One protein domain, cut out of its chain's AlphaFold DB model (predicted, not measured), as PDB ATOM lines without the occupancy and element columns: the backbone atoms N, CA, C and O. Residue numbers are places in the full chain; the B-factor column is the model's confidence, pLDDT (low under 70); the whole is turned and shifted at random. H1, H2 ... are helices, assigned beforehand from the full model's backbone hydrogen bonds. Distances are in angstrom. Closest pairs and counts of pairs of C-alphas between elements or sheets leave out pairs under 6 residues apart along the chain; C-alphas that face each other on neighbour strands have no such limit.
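Overview. This is residues 28 to 120 of the 121 residues of an uncharacterized protein of Cohnella sp. LGH (UniProt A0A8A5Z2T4). Four helices are set crosswise: H3 packs steeply across H4, H2 runs nearly parallel to H4, and H1 meets H2 at a corner, about perpendicular, near the beginnings of both helices. Residues 91 to 96 stick out as a loop. The printed part has 93 residues with H1, H2, H3 and H4 in that order, no named strand, class all helix. It is compact, radius of gyration of the C-alphas 13.1 A, spanning 40 by 34 by 19 A.

Along the chain. Find C-alpha 33 at (60.405, -13.397, 24.883); H1 runs 19.8 A to residue 46. Next come H2, residues 61 to 69, and H3, residues 73 to 86, 19.9 A. H4, residues 104 to 118, runs 21.2 A to C-alpha 118 at (39.255, -31.090, 14.295).

Arrangement. H1 touches H2 with residues 35 to 39 alone, about perpendicular at 89 degrees; look at C-alphas 36 and 62, the closest, 6.2 A apart. H3 touches H2 with residues 75 to 79 alone, closest C-alphas 69 and 75, 4.9 A. H3 and H4 touch at C-alphas 83 and 110, the closest, 4.8 A, at a steep tilt of 69.6 degrees, only just short of about perpendicular. H1 and H4 are apart. In all four helices every O i to N i+4 pair is within hydrogen-bond range.

Size, cuts and confidence. The printed part has no cut; the links H1 to H2 and H3 to H4 are long. Residues 117 to 120 have pLDDT under 70.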
ATOM      1  N   PHE A  28      54.957 -18.336  15.756       93.31
ATOM      2  CA  PHE A  28      56.144 -18.230  16.596       93.31
ATOM      3  C   PHE A  28      56.971 -19.507  16.443       93.31
ATOM      4  O   PHE A  28      56.542 -20.573  16.877       93.31
ATOM      5  N   GLU A  29      58.138 -19.423  15.812       92.75
ATOM      6  CA  GLU A  29      59.000 -20.593  15.586       92.75
ATOM      7  C   GLU A  29      59.554 -21.157  16.902       92.75
ATOM      8  O   GLU A  29      59.638 -22.370  17.076       92.75
ATOM      9  N   GLU A  30      59.833 -20.274  17.859       92.62
ATOM     10  CA  GLU A  30      60.387 -20.607  19.167       92.62
ATOM     11  C   GLU A  30      59.537 -20.006  20.292       92.62
ATOM     12  O   GLU A  30      58.808 -19.027  20.102       92.62
ATOM     13  N   CYS A  31      59.645 -20.588  21.486       92.69
ATOM     14  CA  CYS A  31      59.091 -20.017  22.710       92.69
ATOM     15  C   CYS A  31      60.022 -18.901  23.218       92.69
ATOM     16  O   CYS A  31      60.795 -19.092  24.156       92.69
ATOM     17  N   ASP A  32      59.993 -17.756  22.539       92.31
ATOM     18  CA  ASP A  32      60.855 -16.607  22.814       92.31
ATOM     19  C   ASP A  32      60.198 -15.579  23.760       92.31
ATOM     20  O   ASP A  32      59.054 -15.718  24.214       92.31
ATOM     21  N   GLU A  33      60.921 -14.497  24.059       93.31
ATOM     22  CA  GLU A  33      60.405 -13.397  24.883       93.31
ATOM     23  C   GLU A  33      59.141 -12.757  24.290       93.31
ATOM     24  O   GLU A  33      58.284 -12.271  25.031       93.31
ATOM     25  N   ARG A  34      58.988 -12.765  22.958       93.44
ATOM     26  CA  ARG A  34      57.810 -12.203  22.285       93.44
ATOM     27  C   ARG A  34      56.588 -13.076  22.522       93.44
ATOM     28  O   ARG A  34      55.517 -12.540  22.807       93.44
ATOM     29  N   PHE A  35      56.746 -14.396  22.455       94.62
ATOM     30  CA  PHE A  35      55.686 -15.337  22.791       94.62
ATOM     31  C   PHE A  35      55.292 -15.227  24.269       94.62
ATOM     32  O   PHE A  35      54.110 -15.127  24.591       94.62
ATOM     33  N   CYS A  36      56.270 -15.134  25.175       95.19
ATOM     34  CA  CYS A  36      56.003 -14.936  26.603       95.19
ATOM     35  C   CYS A  36      55.271 -13.614  26.872       95.19
ATOM     36  O   CYS A  36      54.331 -13.568  27.667       95.19
ATOM     37  N   LYS A  37      55.655 -12.539  26.176       95.25
ATOM     38  CA  LYS A  37      54.957 -11.254  26.245       95.25
ATOM     39  C   LYS A  37      53.506 -11.373  25.775       95.25
ATOM     40  O   LYS A  37      52.622 -10.914  26.488       95.25
ATOM     41  N   LEU A  38      53.256 -12.044  24.649       94.69
ATOM     42  CA  LEU A  38      51.898 -12.305  24.167       94.69
ATOM     43  C   LEU A  38      51.057 -13.037  25.224       94.69
ATOM     44  O   LEU A  38      49.915 -12.654  25.467       94.69
ATOM     45  N   LEU A  39      51.612 -14.059  25.879       95.19
ATOM     46  CA  LEU A  39      50.909 -14.792  26.936       95.19
ATOM     47  C   LEU A  39      50.578 -13.910  28.148       95.19
ATOM     48  O   LEU A  39      49.480 -14.019  28.693       95.19
ATOM     49  N   ASN A  40      51.481 -13.008  28.536       94.88
ATOM     50  CA  ASN A  40      51.224 -12.036  29.603       94.88
ATOM     51  C   ASN A  40      50.143 -11.017  29.213       94.88
ATOM     52  O   ASN A  40      49.288 -10.681  30.036       94.88
ATOM     53  N   ASP A  41      50.154 -10.546  27.964       94.75
ATOM     54  CA  ASP A  41      49.144  -9.623  27.444       94.75
ATOM     55  C   ASP A  41      47.760 -10.300  27.419       94.75
ATOM     56  O   ASP A  41      46.765  -9.709  27.842       94.75
ATOM     57  N   ILE A  42      47.704 -11.575  27.016       93.75
ATOM     58  CA  ILE A  42      46.486 -12.397  27.051       93.75
ATOM     59  C   ILE A  42      45.983 -12.579  28.487       93.75
ATOM     60  O   ILE A  42      44.805 -12.354  28.749       93.75
ATOM     61  N   GLU A  43      46.846 -12.960  29.432       92.50
ATOM     62  CA  GLU A  43      46.442 -13.125  30.834       92.50
ATOM     63  C   GLU A  43      45.913 -11.811  31.426       92.50
ATOM     64  O   GLU A  43      44.907 -11.800  32.135       92.50
ATOM     65  N   THR A  44      46.553 -10.694  31.077       93.75
ATOM     66  CA  THR A  44      46.129  -9.352  31.490       93.75
ATOM     67  C   THR A  44      44.764  -8.984  30.911       93.75
ATOM     68  O   THR A  44      43.974  -8.343  31.600       93.75
ATOM     69  N   ALA A  45      44.473  -9.391  29.675       92.12
ATOM     70  CA  ALA A  45      43.180  -9.156  29.040       92.12
ATOM     71  C   ALA A  45      42.069 -10.045  29.624       92.12
ATOM     72  O   ALA A  45      40.946  -9.582  29.798       92.12
ATOM     73  N   ILE A  46      42.382 -11.303  29.941       89.62
ATOM     74  CA  ILE A  46      41.423 -12.266  30.497       89.62
ATOM     75  C   ILE A  46      41.097 -11.953  31.963       89.62
ATOM     76  O   ILE A  46      39.980 -12.218  32.399       89.62
ATOM     77  N   GLN A  47      42.051 -11.388  32.712       89.75
ATOM     78  CA  GLN A  47      41.912 -11.077  34.141       89.75
ATOM     79  C   GLN A  47      41.365 -12.268  34.947       89.75
ATOM     80  O   GLN A  47      40.316 -12.152  35.588       89.75
ATOM     81  N   PRO A  48      42.045 -13.432  34.915       87.38
ATOM     82  CA  PRO A  48      41.556 -14.610  35.614       87.38
ATOM     83  C   PRO A  48      41.427 -14.334  37.123       87.38
ATOM     84  O   PRO A  48      42.206 -13.547  37.674       87.38
ATOM     85  N   PRO A  49      40.496 -15.015  37.825       87.69
ATOM     86  CA  PRO A  49      40.272 -14.831  39.265       87.69
ATOM     87  C   PRO A  49      41.549 -15.036  40.092       87.69
ATOM     88  O   PRO A  49      41.725 -14.442  41.155       87.69
ATOM     89  N   ARG A  50      42.468 -15.855  39.575       87.12
ATOM     90  CA  ARG A  50      43.803 -16.068  40.112       87.12
ATOM     91  C   ARG A  50      44.817 -15.955  38.985       87.12
ATOM     92  O   ARG A  50      44.610 -16.526  37.919       87.12
ATOM     93  N   ARG A  51      45.935 -15.269  39.240       85.69
ATOM     94  CA  ARG A  51      47.060 -15.239  38.296       85.69
ATOM     95  C   ARG A  51      47.631 -16.644  38.117       85.69
ATOM     96  O   ARG A  51      47.997 -17.294  39.094       85.69
ATOM     97  N   ILE A  52      47.713 -17.055  36.864       85.94
ATOM     98  CA  ILE A  52      48.205 -18.347  36.384       85.94
ATOM     99  C   ILE A  52      49.675 -18.215  35.982       85.94
ATOM    100  O   ILE A  52      50.411 -19.194  36.053       85.94
ATOM    101  N   GLN A  53      50.108 -16.996  35.630       88.94
ATOM    102  CA  GLN A  53      51.454 -16.683  35.155       88.94
ATOM    103  C   GLN A  53      51.759 -17.355  33.808       88.94
ATOM    104  O   GLN A  53      52.807 -17.976  33.632       88.94
ATOM    105  N   LEU A  54      50.846 -17.213  32.840       89.62
ATOM    106  CA  LEU A  54      50.929 -17.844  31.519       89.62
ATOM    107  C   LEU A  54      52.243 -17.526  30.803       89.62
ATOM    108  O   LEU A  54      52.788 -18.401  30.143       89.62
ATOM    109  N   GLY A  55      52.754 -16.299  30.935       90.00
ATOM    110  CA  GLY A  55      54.006 -15.865  30.313       90.00
ATOM    111  C   GLY A  55      55.255 -16.009  31.189       90.00
ATOM    112  O   GLY A  55      56.299 -15.473  30.821       90.00
ATOM    113  N   ALA A  56      55.188 -16.681  32.344       91.12
ATOM    114  CA  ALA A  56      56.359 -16.895  33.194       91.12
ATOM    115  C   ALA A  56      57.157 -18.125  32.738       91.12
ATOM    116  O   ALA A  56      56.714 -19.256  32.930       91.12
ATOM    117  N   LEU A  57      58.356 -17.911  32.189       86.75
ATOM    118  CA  LEU A  57      59.248 -18.980  31.705       86.75
ATOM    119  C   LEU A  57      59.564 -20.035  32.771       86.75
ATOM    120  O   LEU A  57      59.590 -21.224  32.461       86.75
ATOM    121  N   GLU A  58      59.724 -19.606  34.024       87.44
ATOM    122  CA  GLU A  58      60.026 -20.483  35.165       87.44
ATOM    123  C   GLU A  58      58.889 -21.462  35.495       87.44
ATOM    124  O   GLU A  58      59.105 -22.469  36.166       87.44
ATOM    125  N   SER A  59      57.665 -21.184  35.034       85.81
ATOM    126  CA  SER A  59      56.511 -22.056  35.271       85.81
ATOM    127  C   SER A  59      56.435 -23.241  34.300       85.81
ATOM    128  O   SER A  59      55.666 -24.172  34.535       85.81
ATOM    129  N   GLY A  60      57.183 -23.208  33.190       89.56
ATOM    130  CA  GLY A  60      57.075 -24.192  32.106       89.56
ATOM    131  C   GLY A  60      55.812 -24.057  31.236       89.56
ATOM    132  O   GLY A  60      55.676 -24.759  30.231       89.56
ATOM    133  N   LEU A  61      54.875 -23.169  31.598       91.25
ATOM    134  CA  LEU A  61      53.629 -22.945  30.857       91.25
ATOM    135  C   LEU A  61      53.850 -22.367  29.455       91.25
ATOM    136  O   LEU A  61      53.187 -22.855  28.535       91.25
ATOM    137  N   PRO A  62      54.754 -21.387  29.240       94.88
ATOM    138  CA  PRO A  62      55.006 -20.872  27.901       94.88
ATOM    139  C   PRO A  62      55.449 -21.961  26.926       94.88
ATOM    140  O   PRO A  62      54.945 -22.026  25.807       94.88
ATOM    141  N   GLN A  63      56.347 -22.850  27.353       94.75
ATOM    142  CA  GLN A  63      56.882 -23.923  26.519       94.75
ATOM    143  C   GLN A  63      55.787 -24.940  26.185       94.75
ATOM    144  O   GLN A  63      55.623 -25.316  25.026       94.75
ATOM    145  N   LEU A  64      54.975 -25.312  27.181       93.75
ATOM    146  CA  LEU A  64      53.843 -26.216  26.990       93.75
ATOM    147  C   LEU A  64      52.802 -25.636  26.019       93.75
ATOM    148  O   LEU A  64      52.324 -26.324  25.121       93.75
ATOM    149  N   LEU A  65      52.440 -24.362  26.190       93.88
ATOM    150  CA  LEU A  65      51.462 -23.697  25.333       93.88
ATOM    151  C   LEU A  65      51.992 -23.483  23.917       93.88
ATOM    152  O   LEU A  65      51.218 -23.609  22.969       93.88
ATOM    153  N   HIS A  66      53.288 -23.196  23.771       96.19
ATOM    154  CA  HIS A  66      53.955 -23.119  22.473       96.19
ATOM    155  C   HIS A  66      53.887 -24.458  21.737       96.19
ATOM    156  O   HIS A  66      53.488 -24.486  20.572       96.19
ATOM    157  N   GLU A  67      54.154 -25.567  22.433       94.25
ATOM    158  CA  GLU A  67      54.016 -26.921  21.889       94.25
ATOM    159  C   GLU A  67      52.563 -27.220  21.488       94.25
ATOM    160  O   GLU A  67      52.294 -27.697  20.384       94.25
ATOM    161  N   TYR A  68      51.602 -26.887  22.355       93.56
ATOM    162  CA  TYR A  68      50.181 -27.151  22.117       93.56
ATOM    163  C   TYR A  68      49.630 -26.376  20.920       93.56
ATOM    164  O   TYR A  68      48.817 -26.910  20.164       93.56
ATOM    165  N   CYS A  69      50.051 -25.122  20.741       93.69
ATOM    166  CA  CYS A  69      49.586 -24.276  19.647       93.69
ATOM    167  C   CYS A  69      50.490 -24.325  18.410       93.69
ATOM    168  O   CYS A  69      50.128 -23.748  17.384       93.69
ATOM    169  N   GLN A  70      51.645 -24.995  18.482       93.00
ATOM    170  CA  GLN A  70      52.673 -25.015  17.433       93.00
ATOM    171  C   GLN A  70      53.079 -23.595  16.999       93.00
ATOM    172  O   GLN A  70      53.205 -23.301  15.807       93.00
ATOM    173  N   GLY A  71      53.153 -22.677  17.965       92.06
ATOM    174  CA  GLY A  71      53.403 -21.254  17.729       92.06
ATOM    175  C   GLY A  71      52.282 -20.495  17.007       92.06
ATOM    176  O   GLY A  71      52.447 -19.320  16.683       92.06
ATOM    177  N   ARG A  72      51.131 -21.113  16.718       93.25
ATOM    178  CA  ARG A  72      50.027 -20.474  15.987       93.25
ATOM    179  C   ARG A  72      49.069 -19.787  16.953       93.25
ATOM    180  O   ARG A  72      48.375 -20.443  17.729       93.25
ATOM    181  N   ILE A  73      48.935 -18.469  16.814       91.81
ATOM    182  CA  ILE A  73      48.026 -17.650  17.639       91.81
ATOM    183  C   ILE A  73      46.581 -18.165  17.560       91.81
ATOM    184  O   ILE A  73      45.899 -18.238  18.577       91.81
ATOM    185  N   GLY A  74      46.127 -18.582  16.374       90.56
ATOM    186  CA  GLY A  74      44.774 -19.118  16.197       90.56
ATOM    187  C   GLY A  74      44.501 -20.368  17.040       90.56
ATOM    188  O   GLY A  74      43.429 -20.486  17.626       90.56
ATOM    189  N   TYR A  75      45.480 -21.273  17.159       93.44
ATOM    190  CA  TYR A  75      45.344 -22.469  17.996       93.44
ATOM    191  C   TYR A  75      45.410 -22.119  19.478       93.44
ATOM    192  O   TYR A  75      44.607 -22.628  20.252       93.44
ATOM    193  N   LEU A  76      46.303 -21.205  19.870       94.12
ATOM    194  CA  LEU A  76      46.379 -20.716  21.245       94.12
ATOM    195  C   LEU A  76      45.035 -20.125  21.696       94.12
ATOM    196  O   LEU A  76      44.505 -20.509  22.736       94.12
ATOM    197  N   HIS A  77      44.458 -19.240  20.883       93.00
ATOM    198  CA  HIS A  77      43.161 -18.628  21.148       93.00
ATOM    199  C   HIS A  77      42.045 -19.677  21.274       93.00
ATOM    200  O   HIS A  77      41.267 -19.639  22.226       93.00
ATOM    201  N   ALA A  78      41.998 -20.649  20.358       93.19
ATOM    202  CA  ALA A  78      40.997 -21.713  20.393       93.19
ATOM    203  C   ALA A  78      41.112 -22.594  21.647       93.19
ATOM    204  O   ALA A  78      40.101 -22.875  22.286       93.19
ATOM    205  N   ILE A  79      42.330 -22.980  22.041       94.69
ATOM    206  CA  ILE A  79      42.575 -23.786  23.246       94.69
ATOM    207  C   ILE A  79      42.139 -23.031  24.506       94.69
ATOM    208  O   ILE A  79      41.513 -23.621  25.383       94.69
ATOM    209  N   LEU A  80      42.433 -21.731  24.603       93.88
ATOM    210  CA  LEU A  80      42.038 -20.923  25.761       93.88
ATOM    211  C   LEU A  80      40.518 -20.766  25.862       93.88
ATOM    212  O   LEU A  80      39.964 -20.953  26.945       93.88
ATOM    213  N   ILE A  81      39.836 -20.481  24.748       93.50
ATOM    214  CA  ILE A  81      38.367 -20.433  24.718       93.50
ATOM    215  C   ILE A  81      37.790 -21.777  25.144       93.50
ATOM    216  O   ILE A  81      36.899 -21.828  25.989       93.50
ATOM    217  N   GLU A  82      38.313 -22.868  24.594       94.81
ATOM    218  CA  GLU A  82      37.843 -24.208  24.917       94.81
ATOM    219  C   GLU A  82      38.045 -24.536  26.402       94.81
ATOM    220  O   GLU A  82      37.162 -25.112  27.031       94.81
ATOM    221  N   ALA A  83      39.155 -24.100  27.002       94.62
ATOM    222  CA  ALA A  83      39.395 -24.288  28.426       94.62
ATOM    223  C   ALA A  83      38.354 -23.557  29.288       94.62
ATOM    224  O   ALA A  83      37.794 -24.156  30.205       94.62
ATOM    225  N   TYR A  84      38.023 -22.305  28.960       93.19
ATOM    226  CA  TYR A  84      36.962 -21.567  29.659       93.19
ATOM    227  C   TYR A  84      35.562 -22.130  29.389       93.19
ATOM    228  O   TYR A  84      34.712 -22.130  30.280       93.19
ATOM    229  N   ARG A  85      35.331 -22.698  28.201       92.81
ATOM    230  CA  ARG A  85      34.101 -23.434  27.892       92.81
ATOM    231  C   ARG A  85      33.958 -24.678  28.765       92.81
ATOM    232  O   ARG A  85      32.880 -24.913  29.299       92.81
ATOM    233  N   LEU A  86      35.035 -25.441  28.953       93.31
ATOM    234  CA  LEU A  86      35.063 -26.616  29.832       93.31
ATOM    235  C   LEU A  86      34.907 -26.261  31.318       93.31
ATOM    236  O   LEU A  86      34.468 -27.106  32.097       93.31
ATOM    237  N   LEU A  87      35.245 -25.031  31.710       92.06
ATOM    238  CA  LEU A  87      34.964 -24.480  33.040       92.06
ATOM    239  C   LEU A  87      33.510 -24.000  33.199       92.06
ATOM    240  O   LEU A  87      33.109 -23.632  34.298       92.06
ATOM    241  N   GLY A  88      32.713 -24.005  32.126       91.94
ATOM    242  CA  GLY A  88      31.316 -23.571  32.157       91.94
ATOM    243  C   GLY A  88      31.128 -22.054  32.145       91.94
ATOM    244  O   GLY A  88      30.009 -21.598  32.338       91.94
ATOM    245  N   VAL A  89      32.176 -21.265  31.874       91.19
ATOM    246  CA  VAL A  89      32.105 -19.786  31.885       91.19
ATOM    247  C   VAL A  89      31.088 -19.236  30.882       91.19
ATOM    248  O   VAL A  89      30.504 -18.182  31.102       91.19
ATOM    249  N   PHE A  90      30.853 -19.959  29.788       90.62
ATOM    250  CA  PHE A  90      29.885 -19.580  28.758       90.62
ATOM    251  C   PHE A  90      28.484 -20.180  28.972       90.62
ATOM    252  O   PHE A  90      27.663 -20.108  28.063       90.62
ATOM    253  N   ALA A  91      28.211 -20.814  30.118       91.50
ATOM    254  CA  ALA A  91      26.878 -21.318  30.442       91.50
ATOM    255  C   ALA A  91      25.950 -20.182  30.906       91.50
ATOM    256  O   ALA A  91      26.387 -19.257  31.591       91.50
ATOM    257  N   ASP A  92      24.659 -20.271  30.575       90.50
ATOM    258  CA  ASP A  92      23.663 -19.234  30.900       90.50
ATOM    259  C   ASP A  92      23.479 -19.014  32.417       90.50
ATOM    260  O   ASP A  92      23.027 -17.955  32.858       90.50
ATOM    261  N   ASP A  93      23.817 -20.014  33.231       91.38
ATOM    262  CA  ASP A  93      23.720 -19.998  34.689       91.38
ATOM    263  C   ASP A  93      25.048 -19.681  35.395       91.38
ATOM    264  O   ASP A  93      25.104 -19.679  36.630       91.38
ATOM    265  N   PHE A  94      26.102 -19.344  34.645       89.75
ATOM    266  CA  PHE A  94      27.393 -18.983  35.217       89.75
ATOM    267  C   PHE A  94      27.311 -17.645  35.964       89.75
ATOM    268  O   PHE A  94      27.123 -16.579  35.379       89.75
ATOM    269  N   ARG A  95      27.446 -17.698  37.292       86.88
ATOM    270  CA  ARG A  95      27.350 -16.517  38.174       86.88
ATOM    271  C   ARG A  95      28.554 -16.323  39.084       86.88
ATOM    272  O   ARG A  95      28.673 -15.268  39.701       86.88
ATOM    273  N   ASP A  96      29.427 -17.320  39.183       86.69
ATOM    274  CA  ASP A  96      30.553 -17.320  40.108       86.69
ATOM    275  C   ASP A  96      31.885 -17.320  39.354       86.69
ATOM    276  O   ASP A  96      32.367 -18.354  38.901       86.69
ATOM    277  N   ILE A  97      32.503 -16.141  39.256       84.62
ATOM    278  CA  ILE A  97      33.798 -15.950  38.587       84.62
ATOM    279  C   ILE A  97      34.907 -16.762  39.270       84.62
ATOM    280  O   ILE A  97      35.867 -17.147  38.609       84.62
ATOM    281  N   SER A  98      34.783 -17.077  40.565       85.19
ATOM    282  CA  SER A  98      35.793 -17.881  41.263       85.19
ATOM    283  C   SER A  98      35.879 -19.317  40.732       85.19
ATOM    284  O   SER A  98      36.944 -19.927  40.805       85.19
ATOM    285  N   ALA A  99      34.811 -19.820  40.101       82.88
ATOM    286  CA  ALA A  99      34.796 -21.122  39.439       82.88
ATOM    287  C   ALA A  99      35.574 -21.141  38.104       82.88
ATOM    288  O   ALA A  99      35.864 -22.216  37.581       82.88
ATOM    289  N   ALA A 100      35.964 -19.979  37.566       87.06
ATOM    290  CA  ALA A 100      36.772 -19.857  36.349       87.06
ATOM    291  C   ALA A 100      38.287 -20.023  36.611       87.06
ATOM    292  O   ALA A 100      39.109 -19.345  35.989       87.06
ATOM    293  N   GLU A 101      38.683 -20.895  37.545       89.94
ATOM    294  CA  GLU A 101      40.097 -21.166  37.826       89.94
ATOM    295  C   GLU A 101      40.690 -22.069  36.735       89.94
ATOM    296  O   GLU A 101      40.439 -23.272  36.657       89.94
ATOM    297  N   LEU A 102      41.496 -21.464  35.863       89.38
ATOM    298  CA  LEU A 102      42.154 -22.160  34.768       89.38
ATOM    299  C   LEU A 102      43.424 -22.869  35.259       89.38
ATOM    300  O   LEU A 102      44.377 -22.248  35.724       89.38
ATOM    301  N   THR A 103      43.435 -24.194  35.116       89.88
ATOM    302  CA  THR A 103      44.534 -25.074  35.528       89.88
ATOM    303  C   THR A 103      45.211 -25.740  34.328       89.88
ATOM    304  O   THR A 103      44.643 -25.851  33.240       89.88
ATOM    305  N   VAL A 104      46.419 -26.274  34.537       88.88
ATOM    306  CA  VAL A 104      47.151 -27.054  33.518       88.88
ATOM    307  C   VAL A 104      46.345 -28.257  33.028       88.88
ATOM    308  O   VAL A 104      46.346 -28.566  31.837       88.88
ATOM    309  N   THR A 105      45.627 -28.936  33.927       91.06
ATOM    310  CA  THR A 105      44.789 -30.083  33.554       91.06
ATOM    311  C   THR A 105      43.662 -29.663  32.617       91.06
ATOM    312  O   THR A 105      43.449 -30.331  31.609       91.06
ATOM    313  N   LYS A 106      43.021 -28.516  32.878       92.12
ATOM    314  CA  LYS A 106      41.982 -27.955  32.006       92.12
ATOM    315  C   LYS A 106      42.526 -27.512  30.652       92.12
ATOM    316  O   LYS A 106      41.886 -27.774  29.640       92.12
ATOM    317  N   LEU A 107      43.724 -26.929  30.605       92.38
ATOM    318  CA  LEU A 107      44.401 -26.598  29.343       92.38
ATOM    319  C   LEU A 107      44.697 -27.845  28.498       92.38
ATOM    320  O   LEU A 107      44.503 -27.833  27.282       92.38
ATOM    321  N   ARG A 108      45.128 -28.940  29.132       92.88
ATOM    322  CA  ARG A 108      45.357 -30.217  28.444       92.88
ATOM    323  C   ARG A 108      44.054 -30.822  27.917       92.88
ATOM    324  O   ARG A 108      44.009 -31.202  26.748       92.88
ATOM    325  N   GLU A 109      43.004 -30.864  28.740       94.19
ATOM    326  CA  GLU A 109      41.663 -31.315  28.329       94.19
ATOM    327  C   GLU A 109      41.138 -30.485  27.146       94.19
ATOM    328  O   GLU A 109      40.628 -31.037  26.172       94.19
ATOM    329  N   ALA A 110      41.328 -29.164  27.185       93.94
ATOM    330  CA  ALA A 110      40.923 -28.254  26.120       93.94
ATOM    331  C   ALA A 110      41.663 -28.520  24.806       93.94
ATOM    332  O   ALA A 110      41.040 -28.615  23.750       93.94
ATOM    333  N   LYS A 111      42.987 -28.712  24.868       93.94
ATOM    334  CA  LYS A 111      43.797 -29.117  23.712       93.94
ATOM    335  C   LYS A 111      43.274 -30.423  23.108       93.94
ATOM    336  O   LYS A 111      43.083 -30.511  21.898       93.94
ATOM    337  N   GLU A 112      43.068 -31.448  23.931       92.94
ATOM    338  CA  GLU A 112      42.581 -32.756  23.474       92.94
ATOM    339  C   GLU A 112      41.187 -32.668  22.846       92.94
ATOM    340  O   GLU A 112      40.975 -33.230  21.772       92.94
ATOM    341  N   SER A 113      40.274 -31.909  23.455       91.19
ATOM    342  CA  SER A 113      38.941 -31.640  22.909       91.19
ATOM    343  C   SER A 113      39.020 -30.934  21.553       91.19
ATOM    344  O   SER A 113      38.441 -31.404  20.574       91.19
ATOM    345  N   PHE A 114      39.794 -29.850  21.457       87.62
ATOM    346  CA  PHE A 114      39.918 -29.051  20.239       87.62
ATOM    347  C   PHE A 114      40.497 -29.853  19.061       87.62
ATOM    348  O   PHE A 114      39.901 -29.909  17.980       87.62
ATOM    349  N   PHE A 115      41.627 -30.539  19.258       83.75
ATOM    350  CA  PHE A 115      42.224 -31.350  18.191       83.75
ATOM    351  C   PHE A 115      41.420 -32.627  17.905       83.75
ATOM    352  O   PHE A 115      41.341 -33.053  16.754       83.75
ATOM    353  N   GLY A 116      40.768 -33.206  18.917       74.00
ATOM    354  CA  GLY A 116      39.881 -34.359  18.758       74.00
ATOM    355  C   GLY A 116      38.616 -34.050  17.950       74.00
ATOM    356  O   GLY A 116      38.135 -34.915  17.220       74.00
ATOM    357  N   GLN A 117      38.096 -32.822  18.031       62.78
ATOM    358  CA  GLN A 117      37.005 -32.340  17.175       62.78
ATOM    359  C   GLN A 117      37.488 -32.044  15.749       62.78
ATOM    360  O   GLN A 117      36.802 -32.382  14.791       62.78
ATOM    361  N   THR A 118      38.689 -31.478  15.601       56.28
ATOM    362  CA  THR A 118      39.255 -31.090  14.295       56.28
ATOM    363  C   THR A 118      39.591 -32.297  13.401       56.28
ATOM    364  O   THR A 118      39.559 -32.183  12.180       56.28
ATOM    365  N   LEU A 119      39.879 -33.468  13.985       50.62
ATOM    366  CA  LEU A 119      40.174 -34.719  13.261       50.62
ATOM    367  C   LEU A 119      38.929 -35.553  12.900       50.62
ATOM    368  O   LEU A 119      39.063 -36.618  12.300       50.62
ATOM    369  N   ARG A 120      37.722 -35.100  13.265       39.34
ATOM    370  CA  ARG A 120      36.453 -35.703  12.828       39.34
ATOM    371  C   ARG A 120      35.932 -34.972  11.588       39.34
ATOM    372  O   ARG A 120      34.905 -34.302  11.656       39.34
TER     373      ARG A 120